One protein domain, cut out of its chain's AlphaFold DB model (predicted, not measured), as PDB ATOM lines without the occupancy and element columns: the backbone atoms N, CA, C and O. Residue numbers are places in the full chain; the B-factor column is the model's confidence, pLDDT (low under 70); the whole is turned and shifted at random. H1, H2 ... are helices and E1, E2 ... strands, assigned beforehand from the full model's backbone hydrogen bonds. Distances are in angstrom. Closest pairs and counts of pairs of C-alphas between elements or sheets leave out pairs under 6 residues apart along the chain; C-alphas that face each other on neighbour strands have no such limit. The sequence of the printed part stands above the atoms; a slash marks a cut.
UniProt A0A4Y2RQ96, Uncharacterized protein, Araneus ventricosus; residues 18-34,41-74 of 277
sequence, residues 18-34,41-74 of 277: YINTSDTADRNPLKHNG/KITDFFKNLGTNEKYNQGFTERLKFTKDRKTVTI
ATOM      1  N   TYR A  18      46.326 -25.352 -38.924       80.12
ATOM      2  CA  TYR A  18      45.092 -24.842 -38.336       80.12
ATOM      3  C   TYR A  18      45.405 -23.878 -37.194       80.12
ATOM      4  O   TYR A  18      46.164 -24.218 -36.279       80.12
ATOM      5  N   ILE A  19      44.783 -22.699 -37.230       79.19
ATOM      6  CA  ILE A  19      44.919 -21.689 -36.178       79.19
ATOM      7  C   ILE A  19      44.378 -22.257 -34.866       79.19
ATOM      8  O   ILE A  19      43.270 -22.791 -34.803       79.19
ATOM      9  N   ASN A  20      45.177 -22.152 -33.810       85.25
ATOM     10  CA  ASN A  20      44.710 -22.435 -32.464       85.25
ATOM     11  C   ASN A  20      43.876 -21.270 -31.943       85.25
ATOM     12  O   ASN A  20      44.229 -20.119 -32.168       85.25
ATOM     13  N   THR A  21      42.805 -21.579 -31.216       88.25
ATOM     14  CA  THR A  21      41.923 -20.567 -30.605       88.25
ATOM     15  C   THR A  21      41.938 -20.609 -29.077       88.25
ATOM     16  O   THR A  21      41.261 -19.820 -28.438       88.25
ATOM     17  N   SER A  22      42.691 -21.534 -28.473       88.00
ATOM     18  CA  SER A  22      42.813 -21.653 -27.017       88.00
ATOM     19  C   SER A  22      44.062 -22.446 -26.614       88.00
ATOM     20  O   SER A  22      44.551 -23.300 -27.356       88.00
ATOM     21  N   ASP A  23      44.522 -22.216 -25.382       85.94
ATOM     22  CA  ASP A  23      45.526 -23.014 -24.661       85.94
ATOM     23  C   ASP A  23      44.958 -24.323 -24.085       85.94
ATOM     24  O   ASP A  23      45.428 -24.804 -23.062       85.94
ATOM     25  N   THR A  24      43.889 -24.885 -24.662       86.62
ATOM     26  CA  THR A  24      43.332 -26.157 -24.180       86.62
ATOM     27  C   THR A  24      43.098 -27.137 -25.324       86.62
ATOM     28  O   THR A  24      43.164 -26.776 -26.503       86.62
ATOM     29  N   ALA A  25      42.855 -28.397 -24.966       86.75
ATOM     30  CA  ALA A  25      42.425 -29.451 -25.878       86.75
ATOM     31  C   ALA A  25      40.887 -29.609 -25.916       86.75
ATOM     32  O   ALA A  25      40.386 -30.627 -26.400       86.75
ATOM     33  N   ASP A  26      40.123 -28.641 -25.390       89.31
ATOM     34  CA  ASP A  26      38.660 -28.696 -25.400       89.31
ATOM     35  C   ASP A  26      38.123 -28.598 -26.835       89.31
ATOM     36  O   ASP A  26      38.541 -27.768 -27.645       89.31
ATOM     37  N   ARG A  27      37.180 -29.485 -27.144       91.31
ATOM     38  CA  ARG A  27      36.589 -29.674 -28.474       91.31
ATOM     39  C   ARG A  27      35.136 -29.226 -28.532       91.31
ATOM     40  O   ARG A  27      34.527 -29.287 -29.594       91.31
ATOM     41  N   ASN A  28      34.567 -28.817 -27.402       92.81
ATOM     42  CA  ASN A  28      33.182 -28.391 -27.330       92.81
ATOM     43  C   ASN A  28      33.117 -26.885 -27.597       92.81
ATOM     44  O   ASN A  28      33.606 -26.120 -26.768       92.81
ATOM     45  N   PRO A  29      32.503 -26.429 -28.703       91.56
ATOM     46  CA  PRO A  29      32.405 -25.001 -29.009       91.56
ATOM     47  C   PRO A  29      31.483 -24.243 -28.049       91.56
ATOM     48  O   PRO A  29      31.551 -23.017 -27.949       91.56
ATOM     49  N   LEU A  30      30.615 -24.966 -27.340       92.50
ATOM     50  CA  LEU A  30      29.585 -24.414 -26.473       92.50
ATOM     51  C   LEU A  30      29.785 -24.925 -25.049       92.50
ATOM     52  O   LEU A  30      30.096 -26.099 -24.840       92.50
ATOM     53  N   LYS A  31      29.582 -24.036 -24.077       92.06
ATOM     54  CA  LYS A  31      29.525 -24.366 -22.650       92.06
ATOM     55  C   LYS A  31      28.160 -23.970 -22.101       92.06
ATOM     56  O   LYS A  31      27.586 -22.971 -22.525       92.06
ATOM     57  N   HIS A  32      27.644 -24.746 -21.156       89.81
ATOM     58  CA  HIS A  32      26.482 -24.335 -20.376       89.81
ATOM     59  C   HIS A  32      26.956 -23.526 -19.166       89.81
ATOM     60  O   HIS A  32      27.817 -23.981 -18.409       89.81
ATOM     61  N   ASN A  33      26.398 -22.336 -18.978       87.06
ATOM     62  CA  ASN A  33      26.704 -21.474 -17.848       87.06
ATOM     63  C   ASN A  33      25.761 -21.805 -16.681       87.06
ATOM     64  O   ASN A  33      24.556 -21.577 -16.756       87.06
ATOM     65  N   GLY A  34      26.314 -22.343 -15.593       82.38
ATOM     66  CA  GLY A  34      25.560 -22.740 -14.399       82.38
ATOM     67  C   GLY A  34      25.317 -24.247 -14.292       82.38
ATOM     68  O   GLY A  34      25.706 -25.023 -15.168       82.38
ATOM     69  N   LYS A  41      14.482 -26.649 -17.624       88.12
ATOM     70  CA  LYS A  41      13.678 -26.562 -18.846       88.12
ATOM     71  C   LYS A  41      14.594 -26.371 -20.052       88.12
ATOM     72  O   LYS A  41      15.555 -25.609 -19.993       88.12
ATOM     73  N   ILE A  42      14.225 -26.970 -21.184       87.12
ATOM     74  CA  ILE A  42      14.949 -26.825 -22.460       87.12
ATOM     75  C   ILE A  42      15.144 -25.344 -22.836       87.12
ATOM     76  O   ILE A  42      16.202 -24.951 -23.318       87.12
ATOM     77  N   THR A  43      14.151 -24.493 -22.565       87.25
ATOM     78  CA  THR A  43      14.251 -23.047 -22.811       87.25
ATOM     79  C   THR A  43      15.348 -22.379 -21.992       87.25
ATOM     80  O   THR A  43      16.013 -21.473 -22.485       87.25
ATOM     81  N   ASP A  44      15.547 -22.818 -20.751       85.44
ATOM     82  CA  ASP A  44      16.552 -22.251 -19.853       85.44
ATOM     83  C   ASP A  44      17.940 -22.818 -20.167       85.44
ATOM     84  O   ASP A  44      18.924 -22.087 -20.108       85.44
ATOM     85  N   PHE A  45      18.009 -24.072 -20.627       88.56
ATOM     86  CA  PHE A  45      19.230 -24.656 -21.182       88.56
ATOM     87  C   PHE A  45      19.789 -23.812 -22.337       88.56
ATOM     88  O   PHE A  45      20.953 -23.419 -22.305       88.56
ATOM     89  N   PHE A  46      18.961 -23.478 -23.336       88.62
ATOM     90  CA  PHE A  46      19.414 -22.675 -24.479       88.62
ATOM     91  C   PHE A  46      19.744 -21.225 -24.106       88.62
ATOM     92  O   PHE A  46      20.666 -20.658 -24.683       88.62
ATOM     93  N   LYS A  47      19.049 -20.632 -23.125       88.81
ATOM     94  CA  LYS A  47      19.388 -19.291 -22.607       88.81
ATOM     95  C   LYS A  47      20.749 -19.249 -21.916       88.81
ATOM     96  O   LYS A  47      21.420 -18.225 -21.966       88.81
ATOM     97  N   ASN A  48      21.137 -20.346 -21.274       89.75
ATOM     98  CA  ASN A  48      22.401 -20.462 -20.554       89.75
ATOM     99  C   ASN A  48      23.531 -21.047 -21.410       89.75
ATOM    100  O   ASN A  48      24.641 -21.249 -20.915       89.75
ATOM    101  N   LEU A  49      23.275 -21.317 -22.690       91.81
ATOM    102  CA  LEU A  49      24.296 -21.755 -23.625       91.81
ATOM    103  C   LEU A  49      25.175 -20.560 -24.018       91.81
ATOM    104  O   LEU A  49      24.681 -19.545 -24.502       91.81
ATOM    105  N   GLY A  50      26.482 -20.683 -23.818       90.19
ATOM    106  CA  GLY A  50      27.466 -19.671 -24.188       90.19
ATOM    107  C   GLY A  50      28.588 -20.242 -25.046       90.19
ATOM    108  O   GLY A  50      28.745 -21.458 -25.181       90.19
ATOM    109  N   THR A  51      29.402 -19.351 -25.608       89.88
ATOM    110  CA  THR A  51      30.647 -19.723 -26.284       89.88
ATOM    111  C   THR A  51      31.644 -20.279 -25.275       89.88
ATOM    112  O   THR A  51      31.817 -19.750 -24.174       89.88
ATOM    113  N   ASN A  52      32.312 -21.370 -25.634       91.38
ATOM    114  CA  ASN A  52      33.368 -21.921 -24.806       91.38
ATOM    115  C   ASN A  52      34.712 -21.285 -25.167       91.38
ATOM    116  O   ASN A  52      35.320 -21.646 -26.165       91.38
ATOM    117  N   GLU A  53      35.210 -20.382 -24.326       89.38
ATOM    118  CA  GLU A  53      36.545 -19.775 -24.480       89.38
ATOM    119  C   GLU A  53      37.688 -20.801 -24.474       89.38
ATOM    120  O   GLU A  53      38.766 -20.522 -24.981       89.38
ATOM    121  N   LYS A  54      37.460 -22.002 -23.924       90.12
ATOM    122  CA  LYS A  54      38.445 -23.088 -23.953       90.12
ATOM    123  C   LYS A  54      38.449 -23.843 -25.279       90.12
ATOM    124  O   LYS A  54      39.378 -24.607 -25.529       90.12
ATOM    125  N   TYR A  55      37.434 -23.666 -26.123       91.62
ATOM    126  CA  TYR A  55      37.335 -24.387 -27.384       91.62
ATOM    127  C   TYR A  55      38.533 -24.088 -28.281       91.62
ATOM    128  O   TYR A  55      38.784 -22.943 -28.662       91.62
ATOM    129  N   ASN A  56      39.250 -25.142 -28.658       90.12
ATOM    130  CA  ASN A  56      40.352 -25.058 -29.593       90.12
ATOM    131  C   ASN A  56      39.947 -25.652 -30.946       90.12
ATOM    132  O   ASN A  56      39.991 -26.870 -31.164       90.12
ATOM    133  N   GLN A  57      39.574 -24.770 -31.875       87.94
ATOM    134  CA  GLN A  57      39.184 -25.150 -33.229       87.94
ATOM    135  C   GLN A  57      40.330 -25.861 -33.953       87.94
ATOM    136  O   GLN A  57      40.135 -26.951 -34.489       87.94
ATOM    137  N   GLY A  58      41.544 -25.304 -33.918       86.38
ATOM    138  CA  GLY A  58      42.689 -25.905 -34.598       86.38
ATOM    139  C   GLY A  58      43.067 -27.281 -34.058       86.38
ATOM    140  O   GLY A  58      43.432 -28.168 -34.830       86.38
ATOM    141  N   PHE A  59      42.934 -27.501 -32.746       87.62
ATOM    142  CA  PHE A  59      43.109 -28.833 -32.163       87.62
ATOM    143  C   PHE A  59      42.031 -29.809 -32.638       87.62
ATOM    144  O   PHE A  59      42.350 -30.938 -33.009       87.62
ATOM    145  N   THR A  60      40.772 -29.368 -32.673       90.12
ATOM    146  CA  THR A  60      39.646 -30.184 -33.143       90.12
ATOM    147  C   THR A  60      39.848 -30.635 -34.586       90.12
ATOM    148  O   THR A  60      39.666 -31.817 -34.877       90.12
ATOM    149  N   GLU A  61      40.282 -29.734 -35.471       87.25
ATOM    150  CA  GLU A  61      40.569 -30.079 -36.865       87.25
ATOM    151  C   GLU A  61      41.748 -31.045 -36.983       87.25
ATOM    152  O   GLU A  61      41.599 -32.103 -37.592       87.25
ATOM    153  N   ARG A  62      42.885 -30.777 -36.322       86.19
ATOM    154  CA  ARG A  62      44.031 -31.705 -36.348       86.19
ATOM    155  C   ARG A  62      43.679 -33.087 -35.811       86.19
ATOM    156  O   ARG A  62      44.109 -34.084 -36.385       86.19
ATOM    157  N   LEU A  63      42.867 -33.168 -34.756       87.38
ATOM    158  CA  LEU A  63      42.454 -34.447 -34.188       87.38
ATOM    159  C   LEU A  63      41.676 -35.298 -35.198       87.38
ATOM    160  O   LEU A  63      41.875 -36.509 -35.230       87.38
ATOM    161  N   LYS A  64      40.840 -34.704 -36.062       86.50
ATOM    162  CA  LYS A  64      40.133 -35.460 -37.115       86.50
ATOM    163  C   LYS A  64      41.103 -36.208 -38.038       86.50
ATOM    164  O   LYS A  64      40.770 -37.290 -38.512       86.50
ATOM    165  N   PHE A  65      42.306 -35.671 -38.255       80.62
ATOM    166  CA  PHE A  65      43.341 -36.311 -39.070       80.62
ATOM    167  C   PHE A  65      44.149 -37.366 -38.312       80.62
ATOM    168  O   PHE A  65      44.640 -38.304 -38.939       80.62
ATOM    169  N   THR A  66      44.299 -37.237 -36.991       85.00
ATOM    170  CA  THR A  66      45.253 -38.043 -36.213       85.00
ATOM    171  C   THR A  66      44.626 -39.081 -35.286       85.00
ATOM    172  O   THR A  66      45.302 -40.050 -34.958       85.00
ATOM    173  N   LYS A  67      43.354 -38.927 -34.889       83.44
ATOM    174  CA  LYS A  67      42.703 -39.681 -33.796       83.44
ATOM    175  C   LYS A  67      42.900 -41.199 -33.852       83.44
ATOM    176  O   LYS A  67      43.102 -41.814 -32.812       83.44
ATOM    177  N   ASP A  68      42.878 -41.773 -35.049       85.19
ATOM    178  CA  ASP A  68      42.941 -43.224 -35.255       85.19
ATOM    179  C   ASP A  68      44.150 -43.648 -36.110       85.19
ATOM    180  O   ASP A  68      44.204 -44.762 -36.633       85.19
ATOM    181  N   ARG A  69      45.140 -42.759 -36.287       80.88
ATOM    182  CA  ARG A  69      46.320 -43.013 -37.124       80.88
ATOM    183  C   ARG A  69      47.570 -43.193 -36.273       80.88
ATOM    184  O   ARG A  69      47.874 -42.369 -35.420       80.88
ATOM    185  N   LYS A  70      48.335 -44.250 -36.557       76.25
ATOM    186  CA  LYS A  70      49.653 -44.483 -35.936       76.25
ATOM    187  C   LYS A  70      50.754 -43.622 -36.558       76.25
ATOM    188  O   LYS A  70      51.667 -43.209 -35.855       76.25
ATOM    189  N   THR A  71      50.619 -43.328 -37.850       82.50
ATOM    190  CA  THR A  71      51.563 -42.520 -38.625       82.50
ATOM    191  C   THR A  71      50.796 -41.421 -39.349       82.50
ATOM    192  O   THR A  71      49.705 -41.649 -39.885       82.50
ATOM    193  N   VAL A  72      51.364 -40.217 -39.355       85.81
ATOM    194  CA  VAL A  72      50.797 -39.034 -40.002       85.81
ATOM    195  C   VAL A  72      51.833 -38.496 -40.979       85.81
ATOM    196  O   VAL A  72      52.955 -38.194 -40.586       85.81
ATOM    197  N   THR A  73      51.458 -38.382 -42.250       86.19
ATOM    198  CA  THR A  73      52.308 -37.795 -43.292       86.19
ATOM    199  C   THR A  73      51.963 -36.321 -43.445       86.19
ATOM    200  O   THR A  73      50.798 -35.986 -43.659       86.19
ATOM    201  N   ILE A  74      52.971 -35.456 -43.353       86.19
ATOM    202  CA  ILE A  74      52.835 -34.009 -43.536       86.19
ATOM    203  C   ILE A  74      53.591 -33.624 -44.804       86.19
ATOM    204  O   ILE A  74      54.763 -33.964 -44.957       86.19
TER     205      ILE A  74
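This is residues 18 to 34 and 41 to 74 of the 277 residues of an uncharacterized protein of Araneus ventricosus (UniProt A0A4Y2RQ96). This is a long, thin rod with a short two-stranded ribbon, E1 beside E2, partway along it; the small helix H1 lies beyond one end of the ribbon and the longer helix H2 lies toward the other end of the rod. The last turn of H2 and the tail after it, residues 64 to 74, stick out free, while residues 18 to 29, with no named element, run from beside the first turn of H2 to E1. The printed part has 51 residues, with E1, H1, E2 and H2 in that order along the chain; the sheet, order E1 - E2, is antiparallel, and the class is mixed, helices and strands, though under half of the residues are in named elements. The whole is only just loose, close to extended, with a radius of gyration of the C-alphas of 14.6 A, and the C-alphas span 46 by 20 by 13 A.

Look first at strand E1, residues 30 to 32, and strand E2, residues 49 to 51, which are antiparallel neighbours with 137 degrees between their N-to-C directions. The C-alphas of Lys 31 and Gly 50 face each other at 5.4 A. Between these residues, N 31 and O 50 are within hydrogen-bond range at 2.9 A, and N 50 and O 31 are also at 2.9 A. Next find helix H1, residues 42 to 47, joined to E2 by a tight link of 1 residue. The closest C-alphas of E1 and H1 are those of His 32 and Phe 45, 7.3 A apart. On the way to helix H2, residues 57 to 66, E2 is followed by a tight link of 5 residues. H2 is apart from both E1 and H1. In H1 every O i to N i+4 pair is within hydrogen-bond range; in H2 5 of 6 are.

Find C-alpha 30 at (29.585, -24.414, -26.473), where E1 begins; it runs 6.8 A to C-alpha 32. E2 runs 7.2 A from C-alpha 49 to C-alpha 51. H1 starts at C-alpha 42, (14.949, -26.825, -22.460), and measures 8.7 A to C-alpha 47. H2, the longest helix, runs 14.6 A from C-alpha 57 to C-alpha 66 at (45.253, -38.043, -36.213).

The two C-alphas farthest apart are those of Lys 41 and Thr 73, at 47.1 A. Residues 35 to 40 are not printed, and C-alphas 34 and 41 are 13.3 A apart across this cut, which falls in the link from E1 to H1. Of the links that are printed whole, both are tight. The mean pLDDT of the printed part is 87.2, and no printed residue is under 70.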